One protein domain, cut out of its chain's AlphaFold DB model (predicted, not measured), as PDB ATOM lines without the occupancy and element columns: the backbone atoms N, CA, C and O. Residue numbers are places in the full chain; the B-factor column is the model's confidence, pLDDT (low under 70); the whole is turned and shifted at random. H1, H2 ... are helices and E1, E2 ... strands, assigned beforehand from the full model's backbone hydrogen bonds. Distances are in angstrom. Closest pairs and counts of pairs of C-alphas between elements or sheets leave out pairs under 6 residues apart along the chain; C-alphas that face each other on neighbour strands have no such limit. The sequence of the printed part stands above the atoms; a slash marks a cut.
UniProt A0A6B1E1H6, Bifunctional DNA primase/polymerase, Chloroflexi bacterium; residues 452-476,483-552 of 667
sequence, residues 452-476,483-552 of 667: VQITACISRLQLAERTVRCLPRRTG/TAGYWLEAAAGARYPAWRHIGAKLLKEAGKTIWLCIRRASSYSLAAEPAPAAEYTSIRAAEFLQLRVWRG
ATOM      1  N   VAL A 452     295.237 429.282 339.248       90.69
ATOM      2  CA  VAL A 452     295.818 430.432 339.956       90.69
ATOM      3  C   VAL A 452     296.836 431.120 339.062       90.69
ATOM      4  O   VAL A 452     297.809 430.511 338.611       90.69
ATOM      5  N   GLN A 453     296.654 432.419 338.883       89.50
ATOM      6  CA  GLN A 453     297.581 433.269 338.162       89.50
ATOM      7  C   GLN A 453     298.671 433.749 339.100       89.50
ATOM      8  O   GLN A 453     298.405 434.202 340.213       89.50
ATOM      9  N   ILE A 454     299.916 433.603 338.654       88.00
ATOM     10  CA  ILE A 454     301.096 433.925 339.449       88.00
ATOM     11  C   ILE A 454     301.880 435.003 338.717       88.00
ATOM     12  O   ILE A 454     302.596 434.719 337.758       88.00
ATOM     13  N   THR A 455     301.796 436.228 339.217       84.75
ATOM     14  CA  THR A 455     302.482 437.377 338.624       84.75
ATOM     15  C   THR A 455     303.823 437.575 339.307       84.75
ATOM     16  O   THR A 455     303.927 437.673 340.535       84.75
ATOM     17  N   ALA A 456     304.898 437.586 338.522       83.31
ATOM     18  CA  ALA A 456     306.220 437.894 339.044       83.31
ATOM     19  C   ALA A 456     306.295 439.384 339.393       83.31
ATOM     20  O   ALA A 456     306.191 440.230 338.513       83.31
ATOM     21  N   CYS A 457     306.523 439.700 340.666       78.56
ATOM     22  CA  CYS A 457     306.760 441.071 341.101       78.56
ATOM     23  C   CYS A 457     308.266 441.335 341.141       78.56
ATOM     24  O   CYS A 457     309.035 440.601 341.780       78.56
ATOM     25  N   ILE A 458     308.695 442.386 340.456       83.69
ATOM     26  CA  ILE A 458     310.097 442.731 340.267       83.69
ATOM     27  C   ILE A 458     310.283 444.184 340.676       83.69
ATOM     28  O   ILE A 458     309.625 445.082 340.168       83.69
ATOM     29  N   SER A 459     311.211 444.440 341.588       79.75
ATOM     30  CA  SER A 459     311.632 445.810 341.866       79.75
ATOM     31  C   SER A 459     312.833 446.179 340.999       79.75
ATOM     32  O   SER A 459     313.730 445.356 340.839       79.75
ATOM     33  N   ARG A 460     312.881 447.395 340.458       84.56
ATOM     34  CA  ARG A 460     313.968 447.905 339.617       84.56
ATOM     35  C   ARG A 460     314.580 449.172 340.207       84.56
ATOM     36  O   ARG A 460     313.876 450.060 340.673       84.56
ATOM     37  N   LEU A 461     315.900 449.271 340.134       81.06
ATOM     38  CA  LEU A 461     316.678 450.464 340.455       81.06
ATOM     39  C   LEU A 461     317.577 450.775 339.264       81.06
ATOM     40  O   LEU A 461     318.295 449.888 338.810       81.06
ATOM     41  N   GLN A 462     317.577 452.015 338.778       85.62
ATOM     42  CA  GLN A 462     318.533 452.404 337.745       85.62
ATOM     43  C   GLN A 462     319.951 452.268 338.307       85.62
ATOM     44  O   GLN A 462     320.276 452.790 339.381       85.62
ATOM     45  N   LEU A 463     320.778 451.498 337.607       82.94
ATOM     46  CA  LEU A 463     322.141 451.228 338.015       82.94
ATOM     47  C   LEU A 463     322.949 452.524 337.909       82.94
ATOM     48  O   LEU A 463     322.910 453.223 336.904       82.94
ATOM     49  N   ALA A 464     323.686 452.827 338.968       79.38
ATOM     50  CA  ALA A 464     324.592 453.963 339.048       79.38
ATOM     51  C   ALA A 464     325.888 453.499 339.711       79.38
ATOM     52  O   ALA A 464     325.897 452.471 340.397       79.38
ATOM     53  N   GLU A 465     326.965 454.265 339.566       73.19
ATOM     54  CA  GLU A 465     328.283 453.897 340.096       73.19
ATOM     55  C   GLU A 465     328.234 453.575 341.601       73.19
ATOM     56  O   GLU A 465     328.743 452.549 342.057       73.19
ATOM     57  N   ARG A 466     327.492 454.390 342.364       60.91
ATOM     58  CA  ARG A 466     327.214 454.162 343.790       60.91
ATOM     59  C   ARG A 466     326.570 452.801 344.072       60.91
ATOM     60  O   ARG A 466     326.919 452.158 345.051       60.91
ATOM     61  N   THR A 467     325.653 452.353 343.218       65.06
ATOM     62  CA  THR A 467     324.916 451.092 343.372       65.06
ATOM     63  C   THR A 467     325.779 449.898 342.967       65.06
ATOM     64  O   THR A 467     325.693 448.843 343.588       65.06
ATOM     65  N   VAL A 468     326.656 450.067 341.970       74.88
ATOM     66  CA  VAL A 468     327.612 449.032 341.542       74.88
ATOM     67  C   VAL A 468     328.585 448.678 342.656       74.88
ATOM     68  O   VAL A 468     328.835 447.496 342.891       74.88
ATOM     69  N   ARG A 469     329.079 449.669 343.407       68.19
ATOM     70  CA  ARG A 469     329.917 449.426 344.595       68.19
ATOM     71  C   ARG A 469     329.201 448.557 345.634       68.19
ATOM     72  O   ARG A 469     329.841 447.772 346.321       68.19
ATOM     73  N   CYS A 470     327.872 448.606 345.665       65.38
ATOM     74  CA  CYS A 470     327.030 447.786 346.525       65.38
ATOM     75  C   CYS A 470     326.649 446.426 345.915       65.38
ATOM     76  O   CYS A 470     325.820 445.740 346.503       65.38
ATOM     77  N   LEU A 471     327.201 446.008 344.775       75.00
ATOM     78  CA  LEU A 471     327.023 444.651 344.245       75.00
ATOM     79  C   LEU A 471     328.070 443.685 344.836       75.00
ATOM     80  O   LEU A 471     329.169 444.124 345.213       75.00
ATOM     81  N   PRO A 472     327.766 442.376 344.923       73.94
ATOM     82  CA  PRO A 472     328.723 441.368 345.365       73.94
ATOM     83  C   PRO A 472     329.963 441.314 344.457       73.94
ATOM     84  O   PRO A 472     329.881 441.489 343.234       73.94
ATOM     85  N   ARG A 473     331.132 441.087 345.068       73.75
ATOM     86  CA  ARG A 473     332.375 440.761 344.356       73.75
ATOM     87  C   ARG A 473     332.417 439.256 344.112       73.75
ATOM     88  O   ARG A 473     331.888 438.480 344.899       73.75
ATOM     89  N   ARG A 474     333.046 438.859 343.011       69.31
ATOM     90  CA  ARG A 474     333.345 437.457 342.736       69.31
ATOM     91  C   ARG A 474     334.728 437.176 343.332       69.31
ATOM     92  O   ARG A 474     335.721 437.418 342.660       69.31
ATOM     93  N   THR A 475     334.779 436.789 344.602       58.56
ATOM     94  CA  THR A 475     335.994 436.323 345.300       58.56
ATOM     95  C   THR A 475     335.891 434.812 345.525       58.56
ATOM     96  O   THR A 475     334.779 434.285 345.530       58.56
ATOM     97  N   GLY A 476     337.031 434.116 345.634       62.88
ATOM     98  CA  GLY A 476     337.159 432.649 345.532       62.88
ATOM     99  C   GLY A 476     336.058 431.820 346.212       62.88
ATOM    100  O   GLY A 476     335.453 430.980 345.553       62.88
ATOM    101  N   THR A 483     324.146 436.000 343.834       66.19
ATOM    102  CA  THR A 483     323.231 436.886 343.094       66.19
ATOM    103  C   THR A 483     321.807 436.322 343.015       66.19
ATOM    104  O   THR A 483     320.967 436.852 342.295       66.19
ATOM    105  N   ALA A 484     321.483 435.255 343.756       67.81
ATOM    106  CA  ALA A 484     320.178 434.606 343.680       67.81
ATOM    107  C   ALA A 484     319.039 435.592 343.994       67.81
ATOM    108  O   ALA A 484     318.933 436.154 345.083       67.81
ATOM    109  N   GLY A 485     318.148 435.796 343.023       73.81
ATOM    110  CA  GLY A 485     317.031 436.733 343.142       73.81
ATOM    111  C   GLY A 485     317.365 438.194 342.818       73.81
ATOM    112  O   GLY A 485     316.494 439.036 343.029       73.81
ATOM    113  N   TYR A 486     318.555 438.488 342.282       83.00
ATOM    114  CA  TYR A 486     318.927 439.792 341.726       83.00
ATOM    115  C   TYR A 486     319.618 439.629 340.365       83.00
ATOM    116  O   TYR A 486     320.429 438.724 340.180       83.00
ATOM    117  N   TRP A 487     319.344 440.512 339.409       89.12
ATOM    118  CA  TRP A 487     320.040 440.532 338.116       89.12
ATOM    119  C   TRP A 487     320.153 441.960 337.590       89.12
ATOM    120  O   TRP A 487     319.417 442.844 338.018       89.12
ATOM    121  N   LEU A 488     321.092 442.195 336.681       89.75
ATOM    122  CA  LEU A 488     321.151 443.422 335.893       89.75
ATOM    123  C   LEU A 488     320.394 443.194 334.591       89.75
ATOM    124  O   LEU A 488     320.503 442.127 333.994       89.75
ATOM    125  N   GLU A 489     319.631 444.180 334.151       90.62
ATOM    126  CA  GLU A 489     318.847 444.117 332.925       90.62
ATOM    127  C   GLU A 489     319.093 445.374 332.097       90.62
ATOM    128  O   GLU A 489     318.951 446.491 332.594       90.62
ATOM    129  N   ALA A 490     319.505 445.195 330.844       87.56
ATOM    130  CA  ALA A 490     319.644 446.295 329.898       87.56
ATOM    131  C   ALA A 490     318.278 446.695 329.321       87.56
ATOM    132  O   ALA A 490     317.344 445.893 329.321       87.56
ATOM    133  N   ALA A 491     318.170 447.905 328.768       78.06
ATOM    134  CA  ALA A 491     316.944 448.392 328.122       78.06
ATOM    135  C   ALA A 491     316.396 447.447 327.027       78.06
ATOM    136  O   ALA A 491     315.187 447.315 326.886       78.06
ATOM    137  N   ALA A 492     317.275 446.725 326.321       76.19
ATOM    138  CA  ALA A 492     316.912 445.721 325.315       76.19
ATOM    139  C   ALA A 492     316.469 444.356 325.902       76.19
ATOM    140  O   ALA A 492     316.312 443.389 325.165       76.19
ATOM    141  N   GLY A 493     316.326 444.231 327.228       79.06
ATOM    142  CA  GLY A 493     315.873 443.010 327.908       79.06
ATOM    143  C   GLY A 493     316.966 441.980 328.219       79.06
ATOM    144  O   GLY A 493     316.695 440.989 328.899       79.06
ATOM    145  N   ALA A 494     318.211 442.209 327.783       87.12
ATOM    146  CA  ALA A 494     319.340 441.330 328.088       87.12
ATOM    147  C   ALA A 494     319.621 441.289 329.602       87.12
ATOM    148  O   ALA A 494     319.760 442.335 330.243       87.12
ATOM    149  N   ARG A 495     319.719 440.078 330.170       90.25
ATOM    150  CA  ARG A 495     319.908 439.842 331.610       90.25
ATOM    151  C   ARG A 495     321.317 439.362 331.926       90.25
ATOM    152  O   ARG A 495     321.819 438.435 331.300       90.25
ATOM    153  N   TYR A 496     321.904 439.933 332.971       88.38
ATOM    154  CA  TYR A 496     323.239 439.604 333.450       88.38
ATOM    155  C   TYR A 496     323.222 439.332 334.957       88.38
ATOM    156  O   TYR A 496     322.433 439.935 335.690       88.38
ATOM    157  N   PRO A 497     324.112 438.471 335.469       87.44
ATOM    158  CA  PRO A 497     324.283 438.318 336.906       87.44
ATOM    159  C   PRO A 497     324.649 439.652 337.572       87.44
ATOM    160  O   PRO A 497     325.435 440.433 337.033       87.44
ATOM    161  N   ALA A 498     324.119 439.900 338.771       87.19
ATOM    162  CA  ALA A 498     324.335 441.144 339.516       87.19
ATOM    163  C   ALA A 498     325.707 441.227 340.212       87.19
ATOM    164  O   ALA A 498     325.795 441.530 341.398       87.19
ATOM    165  N   TRP A 499     326.791 440.955 339.484       85.06
ATOM    166  CA  TRP A 499     328.158 441.072 339.993       85.06
ATOM    167  C   TRP A 499     328.713 442.481 339.813       85.06
ATOM    168  O   TRP A 499     328.471 443.132 338.798       85.06
ATOM    169  N   ARG A 500     329.554 442.920 340.754       84.50
ATOM    170  CA  ARG A 500     330.193 444.244 340.722       84.50
ATOM    171  C   ARG A 500     330.988 444.500 339.445       84.50
ATOM    172  O   ARG A 500     330.817 445.549 338.837       84.50
ATOM    173  N   HIS A 501     331.828 443.552 339.030       85.12
ATOM    174  CA  HIS A 501     332.652 443.711 337.825       85.12
ATOM    175  C   HIS A 501     331.797 443.785 336.549       85.12
ATOM    176  O   HIS A 501     332.093 444.583 335.665       85.12
ATOM    177  N   ILE A 502     330.695 443.025 336.484       87.50
ATOM    178  CA  ILE A 502     329.738 443.080 335.369       87.50
ATOM    179  C   ILE A 502     329.008 444.423 335.363       87.50
ATOM    180  O   ILE A 502     328.960 445.083 334.332       87.50
ATOM    181  N   GLY A 503     328.492 444.867 336.513       87.38
ATOM    182  CA  GLY A 503     327.823 446.162 336.626       87.38
ATOM    183  C   GLY A 503     328.735 447.336 336.271       87.38
ATOM    184  O   GLY A 503     328.301 448.253 335.582       87.38
ATOM    185  N   ALA A 504     330.007 447.286 336.677       86.81
ATOM    186  CA  ALA A 504     331.001 448.294 336.313       86.81
ATOM    187  C   ALA A 504     331.288 448.301 334.805       86.81
ATOM    188  O   ALA A 504     331.398 449.374 334.221       86.81
ATOM    189  N   LYS A 505     331.381 447.122 334.172       88.75
ATOM    190  CA  LYS A 505     331.557 447.004 332.718       88.75
ATOM    191  C   LYS A 505     330.358 447.590 331.968       88.75
ATOM    192  O   LYS A 505     330.547 448.433 331.103       88.75
ATOM    193  N   LEU A 506     329.141 447.203 332.353       87.88
ATOM    194  CA  LEU A 506     327.912 447.663 331.704       87.88
ATOM    195  C   LEU A 506     327.675 449.172 331.869       87.88
ATOM    196  O   LEU A 506     327.130 449.789 330.965       87.88
ATOM    197  N   LEU A 507     328.104 449.780 332.984       84.38
ATOM    198  CA  LEU A 507     328.039 451.239 333.163       84.38
ATOM    199  C   LEU A 507     329.013 452.016 332.268       84.38
ATOM    200  O   LEU A 507     328.760 453.185 331.993       84.38
ATOM    201  N   LYS A 508     330.130 451.405 331.852       83.19
ATOM    202  CA  LYS A 508     331.112 452.042 330.958       83.19
ATOM    203  C   LYS A 508     330.663 452.041 329.495       83.19
ATOM    204  O   LYS A 508     331.194 452.811 328.703       83.19
ATOM    205  N   GLU A 509     329.706 451.192 329.129       81.69
ATOM    206  CA  GLU A 509     329.117 451.187 327.791       81.69
ATOM    207  C   GLU A 509     328.183 452.401 327.648       81.69
ATOM    208  O   GLU A 509     327.064 452.413 328.166       81.69
ATOM    209  N   ALA A 510     328.672 453.449 326.976       52.84
ATOM    210  CA  ALA A 510     327.965 454.717 326.815       52.84
ATOM    211  C   ALA A 510     326.551 454.532 326.224       52.84
ATOM    212  O   ALA A 510     326.336 453.739 325.308       52.84
ATOM    213  N   GLY A 511     325.574 455.271 326.763       63.66
ATOM    214  CA  GLY A 511     324.197 455.328 326.250       63.66
ATOM    215  C   GLY A 511     323.245 454.212 326.707       63.66
ATOM    216  O   GLY A 511     322.060 454.262 326.383       63.66
ATOM    217  N   LYS A 512     323.698 453.217 327.485       70.56
ATOM    218  CA  LYS A 512     322.835 452.108 327.933       70.56
ATOM    219  C   LYS A 512     322.255 452.353 329.326       70.56
ATOM    220  O   LYS A 512     322.968 452.380 330.325       70.56
ATOM    221  N   THR A 513     320.927 452.448 329.415       83.25
ATOM    222  CA  THR A 513     320.239 452.387 330.713       83.25
ATOM    223  C   THR A 513     320.241 450.946 331.213       83.25
ATOM    224  O   THR A 513     319.683 450.053 330.571       83.25
ATOM    225  N   ILE A 514     320.864 450.731 332.371       88.44
ATOM    226  CA  ILE A 514     320.928 449.432 333.042       88.44
ATOM    227  C   ILE A 514     320.092 449.489 334.317       88.44
ATOM    228  O   ILE A 514     320.202 450.427 335.104       88.44
ATOM    229  N   TRP A 515     319.286 448.461 334.547       88.19
ATOM    230  CA  TRP A 515     318.458 448.304 335.735       88.19
ATOM    231  C   TRP A 515     318.990 447.175 336.601       88.19
ATOM    232  O   TRP A 515     319.164 446.052 336.141       88.19
ATOM    233  N   LEU A 516     319.180 447.435 337.885       86.06
ATOM    234  CA  LEU A 516     319.266 446.389 338.887       86.06
ATOM    235  C   LEU A 516     317.851 445.919 339.233       86.06
ATOM    236  O   LEU A 516     317.066 446.664 339.818       86.06
ATOM    237  N   CYS A 517     317.541 444.679 338.884       85.88
ATOM    238  CA  CYS A 517     316.268 444.025 339.136       85.88
ATOM    239  C   CYS A 517     316.348 443.119 340.370       85.88
ATOM    240  O   CYS A 517     317.321 442.391 340.573       85.88
ATOM    241  N   ILE A 518     315.293 443.130 341.180       80.62
ATOM    242  CA  ILE A 518     315.157 442.366 342.418       80.62
ATOM    243  C   ILE A 518     313.869 441.558 342.367       80.62
ATOM    244  O   ILE A 518     312.776 442.121 342.292       80.62
ATOM    245  N   ARG A 519     313.978 440.236 342.495       81.38
ATOM    246  CA  ARG A 519     312.809 439.366 342.617       81.38
ATOM    247  C   ARG A 519     312.144 439.569 343.978       81.38
ATOM    248  O   ARG A 519     312.763 439.325 345.017       81.38
ATOM    249  N   ARG A 520     310.874 439.977 343.970       80.56
ATOM    250  CA  ARG A 520     310.003 440.016 345.153       80.56
ATOM    251  C   ARG A 520     309.165 438.738 345.236       80.56
ATOM    252  O   ARG A 520     309.258 437.851 344.385       80.56
ATOM    253  N   ALA A 521     308.374 438.623 346.299       79.25
ATOM    254  CA  ALA A 521     307.330 437.610 346.356       79.25
ATOM    255  C   ALA A 521     306.348 437.830 345.193       79.25
ATOM    256  O   ALA A 521     305.988 438.970 344.907       79.25
ATOM    257  N   SER A 522     305.959 436.748 344.521       83.94
ATOM    258  CA  SER A 522     304.942 436.801 343.468       83.94
ATOM    259  C   SER A 522     303.582 437.187 344.045       83.94
ATOM    260  O   SER A 522     303.288 436.848 345.195       83.94
ATOM    261  N   SER A 523     302.773 437.861 343.235       83.75
ATOM    262  CA  SER A 523     301.347 438.060 343.488       83.75
ATOM    263  C   SER A 523     300.560 436.847 342.990       83.75
ATOM    264  O   SER A 523     300.972 436.201 342.022       83.75
ATOM    265  N   TYR A 524     299.473 436.508 343.680       85.81
ATOM    266  CA  TYR A 524     298.606 435.378 343.353       85.81
ATOM    267  C   TYR A 524     297.161 435.861 343.268       85.81
ATOM    268  O   TYR A 524     296.658 436.454 344.223       85.81
ATOM    269  N   SER A 525     296.490 435.543 342.167       86.06
ATOM    270  CA  SER A 525     295.076 435.849 341.930       86.06
ATOM    271  C   SER A 525     294.364 434.653 341.291       86.06
ATOM    272  O   SER A 525     294.997 433.755 340.731       86.06
ATOM    273  N   LEU A 526     293.036 434.601 341.408       86.44
ATOM    274  CA  LEU A 526     292.215 433.677 340.619       86.44
ATOM    275  C   LEU A 526     291.870 434.362 339.294       86.44
ATOM    276  O   LEU A 526     291.582 435.556 339.286       86.44
ATOM    277  N   ALA A 527     291.956 433.624 338.190       66.81
ATOM    278  CA  ALA A 527     291.820 434.183 336.851       66.81
ATOM    279  C   ALA A 527     290.434 434.806 336.592       66.81
ATOM    280  O   ALA A 527     289.410 434.201 336.906       66.81
ATOM    281  N   ALA A 528     290.435 435.968 335.936       57.47
ATOM    282  CA  ALA A 528     289.335 436.445 335.087       57.47
ATOM    283  C   ALA A 528     289.819 436.757 333.647       57.47
ATOM    284  O   ALA A 528     289.039 436.666 332.711       57.47
ATOM    285  N   GLU A 529     291.114 437.039 333.462       51.31
ATOM    286  CA  GLU A 529     291.780 437.445 332.208       51.31
ATOM    287  C   GLU A 529     293.234 436.939 332.199       51.31
ATOM    288  O   GLU A 529     293.687 436.563 333.272       51.31
ATOM    289  N   PRO A 530     293.987 436.881 331.078       55.94
ATOM    290  CA  PRO A 530     295.341 436.304 331.022       55.94
ATOM    291  C   PRO A 530     296.315 436.857 332.075       55.94
ATOM    292  O   PRO A 530     296.244 438.018 332.470       55.94
ATOM    293  N   ALA A 531     297.249 436.004 332.520       55.41
ATOM    294  CA  ALA A 531     298.201 436.341 333.577       55.41
ATOM    295  C   ALA A 531     298.956 437.640 333.228       55.41
ATOM    296  O   ALA A 531     299.614 437.685 332.182       55.41
ATOM    297  N   PRO A 532     298.884 438.685 334.072       58.81
ATOM    298  CA  PRO A 532     299.475 439.966 333.729       58.81
ATOM    299  C   PRO A 532     300.998 439.850 333.637       58.81
ATOM    300  O   PRO A 532     301.631 439.030 334.314       58.81
ATOM    301  N   ALA A 533     301.586 440.687 332.781       66.25
ATOM    302  CA  ALA A 533     303.032 440.807 332.654       66.25
ATOM    303  C   ALA A 533     303.681 441.100 334.019       66.25
ATOM    304  O   ALA A 533     303.028 441.559 334.958       66.25
ATOM    305  N   ALA A 534     304.982 440.823 334.138       67.69
ATOM    306  CA  ALA A 534     305.700 441.068 335.383       67.69
ATOM    307  C   ALA A 534     305.511 442.519 335.861       67.69
ATOM    308  O   ALA A 534     305.703 443.467 335.101       67.69
ATOM    309  N   GLU A 535     305.156 442.685 337.135       67.12
ATOM    310  CA  GLU A 535     304.942 444.002 337.727       67.12
ATOM    311  C   GLU A 535     306.282 444.609 338.124       67.12
ATOM    312  O   GLU A 535     307.005 444.051 338.957       67.12
ATOM    313  N   TYR A 536     306.598 445.770 337.551       69.88
ATOM    314  CA  TYR A 536     307.825 446.498 337.838       69.88
ATOM    315  C   TYR A 536     307.570 447.659 338.791       69.88
ATOM    316  O   TYR A 536     306.831 448.586 338.475       69.88
ATOM    317  N   THR A 537     308.224 447.636 339.950       68.25
ATOM    318  CA  THR A 537     308.198 448.740 340.919       68.25
ATOM    319  C   THR A 537     309.563 449.403 341.007       68.25
ATOM    320  O   THR A 537     310.574 448.717 341.133       68.25
ATOM    321  N   SER A 538     309.634 450.732 340.941       68.25
ATOM    322  CA  SER A 538     310.897 451.430 341.187       68.25
ATOM    323  C   SER A 538     311.244 451.376 342.677       68.25
ATOM    324  O   SER A 538     310.373 451.491 343.536       68.25
ATOM    325  N   ILE A 539     312.519 451.165 342.989       61.47
ATOM    326  CA  ILE A 539     313.034 451.168 344.364       61.47
ATOM    327  C   ILE A 539     314.250 452.075 344.477       61.47
ATOM    328  O   ILE A 539     314.949 452.331 343.493       61.47
ATOM    329  N   ARG A 540     314.526 452.559 345.688       53.78
ATOM    330  CA  ARG A 540     315.669 453.442 345.968       53.78
ATOM    331  C   ARG A 540     316.936 452.639 346.276       53.78
ATOM    332  O   ARG A 540     316.887 451.510 346.758       53.78
ATOM    333  N   ALA A 541     318.105 453.252 346.074       51.66
ATOM    334  CA  ALA A 541     319.398 452.632 346.399       51.66
ATOM    335  C   ALA A 541     319.531 452.240 347.885       51.66
ATOM    336  O   ALA A 541     320.148 451.223 348.203       51.66
ATOM    337  N   ALA A 542     318.906 453.003 348.787       48.22
ATOM    338  CA  ALA A 542     318.849 452.693 350.216       48.22
ATOM    339  C   ALA A 542     318.071 451.394 350.505       48.22
ATOM    340  O   ALA A 542     318.519 450.565 351.297       48.22
ATOM    341  N   GLU A 543     316.955 451.164 349.809       48.91
ATOM    342  CA  GLU A 543     316.138 449.953 349.961       48.91
ATOM    343  C   GLU A 543     316.884 448.705 349.464       48.91
ATOM    344  O   GLU A 543     316.781 447.633 350.060       48.91
ATOM    345  N   PHE A 544     317.700 448.842 348.413       57.47
ATOM    346  CA  PHE A 544     318.580 447.766 347.948       57.47
ATOM    347  C   PHE A 544     319.659 447.401 348.981       57.47
ATOM    348  O   PHE A 544     319.880 446.221 349.263       57.47
ATOM    349  N   LEU A 545     320.299 448.400 349.595       54.88
ATOM    350  CA  LEU A 545     321.293 448.188 350.651       54.88
ATOM    351  C   LEU A 545     320.695 447.481 351.875       54.88
ATOM    352  O   LEU A 545     321.284 446.525 352.382       54.88
ATOM    353  N   GLN A 546     319.497 447.885 352.304       49.84
ATOM    354  CA  GLN A 546     318.774 447.221 353.394       49.84
ATOM    355  C   GLN A 546     318.497 445.740 353.088       49.84
ATOM    356  O   GLN A 546     318.659 444.888 353.965       49.84
ATOM    357  N   LEU A 547     318.131 445.409 351.845       53.00
ATOM    358  CA  LEU A 547     317.881 444.028 351.421       53.00
ATOM    359  C   LEU A 547     319.141 443.152 351.476       53.00
ATOM    360  O   LEU A 547     319.051 441.999 351.899       53.00
ATOM    361  N   ARG A 548     320.314 443.685 351.109       56.78
ATOM    362  CA  ARG A 548     321.590 442.946 351.188       56.78
ATOM    363  C   ARG A 548     322.015 442.657 352.626       56.78
ATOM    364  O   ARG A 548     322.411 441.531 352.930       56.78
ATOM    365  N   VAL A 549     321.868 443.634 353.523       47.78
ATOM    366  CA  VAL A 549     322.137 443.434 354.956       47.78
ATOM    367  C   VAL A 549     321.189 442.382 355.537       47.78
ATOM    368  O   VAL A 549     321.619 441.490 356.266       47.78
ATOM    369  N   TRP A 550     319.909 442.429 355.159       39.34
ATOM    370  CA  TRP A 550     318.904 441.470 355.621       39.34
ATOM    371  C   TRP A 550     319.157 440.038 355.127       39.34
ATOM    372  O   TRP A 550     318.908 439.087 355.866       39.34
ATOM    373  N   ARG A 551     319.713 439.871 353.917       45.72
ATOM    374  CA  ARG A 551     320.144 438.566 353.382       45.72
ATOM    375  C   ARG A 551     321.499 438.086 353.913       45.72
ATOM    376  O   ARG A 551     321.916 436.979 353.589       45.72
ATOM    377  N   GLY A 552     322.169 438.875 354.756       42.97
ATOM    378  CA  GLY A 552     323.464 438.515 355.337       42.97
ATOM    379  C   GLY A 552     324.628 438.565 354.344       42.97
ATOM    380  O   GLY A 552     325.674 437.991 354.622       42.97
TER     381      GLY A 552
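AT A GLANCE: This is residues 452 to 476 and 483 to 552 of the 667 residues of the protein "Bifunctional DNA primase/polymerase" of Chloroflexi bacterium (UniProt A0A6B1E1H6). A strongly twisted sheet of five strands has two helices, H2 and H3, over one face, and no named helix on the other. A narrow arm of two strands, E1 beside E6, reaches away from this body and makes the length; at the end away from the arm the short helix H1 sits beside H2. The 95 printed residues hold three named helices and seven named strands, in the order E1 E2 H1 E3 E4 H2 E5 E6 E7 H3, and the class is mixed, helices and strands. The larger sheet runs E4 E3 E5 E2 E7 and is mixed, while E1 and E6 are antiparallel. The whole is only just compact, close to loose, with a radius of gyration of the C-alphas of 14.6 A and spans of 45 by 33 by 25 A.

HOW THE PARTS SIT: E1, residues 452 to 455, runs on into E2, residues 457 to 462, across a break of 1 residue, at 5 degrees. E1 is the antiparallel neighbour of E6, residues 523 to 526, at 150 degrees; N 453 and O 525, at 2.8 A, are within hydrogen-bond range. E2 is an inner strand of the five-strand sheet, with two neighbours. One is E5, residues 514 to 519, antiparallel at 151 degrees, with N 461 and O 516 at 2.9 A. The other is E7, residues 535 to 538, parallel at 33 degrees, with N 460 and O 537 at 2.7 A. H1, residues 465 to 469, is not on the sheet but touches H2, residues 500 to 508; their closest C-alphas, those of Val 468 and Arg 500, are 5.5 A apart. E3, residues 486 to 490, and E4, residues 495 to 497, form a hairpin, antiparallel at 139 degrees, with N 496 and O 488 at 2.8 A. E3 is also antiparallel to E5, at 148 degrees, with N 489 and O 515 at 2.8 A. E4 and E7 are the edge strands. H2 is on the sheet at a height of 9.7 A, over E3 and only just not over E4, on which 2 of its C-alphas fall; it runs along the strands, at 16 degrees to E3 on the local plane. E4, H2 and E5 make a split strand-helix-strand unit, two strands that run the same way with E3 between them in the sheet, and its crossover is right-handed. H3, residues 541 to 550, is on the same face as H2 at a height of 11.5 A, over E5 and E2 and slantwise to the strands, at 42 degrees to E2 on the local plane. The closest C-alphas of H3 and E2, those of Ala 541 and Leu 461, are 6.9 A apart. H2 and H3 are apart. In H1, H2 and H3 every O i to N i+4 pair is within hydrogen-bond range.

IN THESE COORDINATES: E1 begins at C-alpha 452, at (295.818, 430.432, 339.956). From first to last C-alpha E2 measures 16.7 A, E5 16.1 A, H3 14.5 A, E3 13.5 A and H2 12.5 A. E5 begins at C-alpha 514, at (320.928, 449.432, 333.042), and H3 ends at C-alpha 550, at (318.904, 441.470, 355.621).

THE WHOLE: The two C-alphas farthest apart, those of Gly 476 and Ala 528, are 49.1 A apart. Residues 477 to 482 are not printed, and C-alphas 476 and 483 are 14.8 A apart across this cut, in the link from H1 to E3. Of the links that are printed whole, E6 to E7, with 8 residues, is short and the others are tight. The mean pLDDT of the printed part is 73.8; 37 residues are under 70, among them residues 527 to 552, and H3 has a mean of 51.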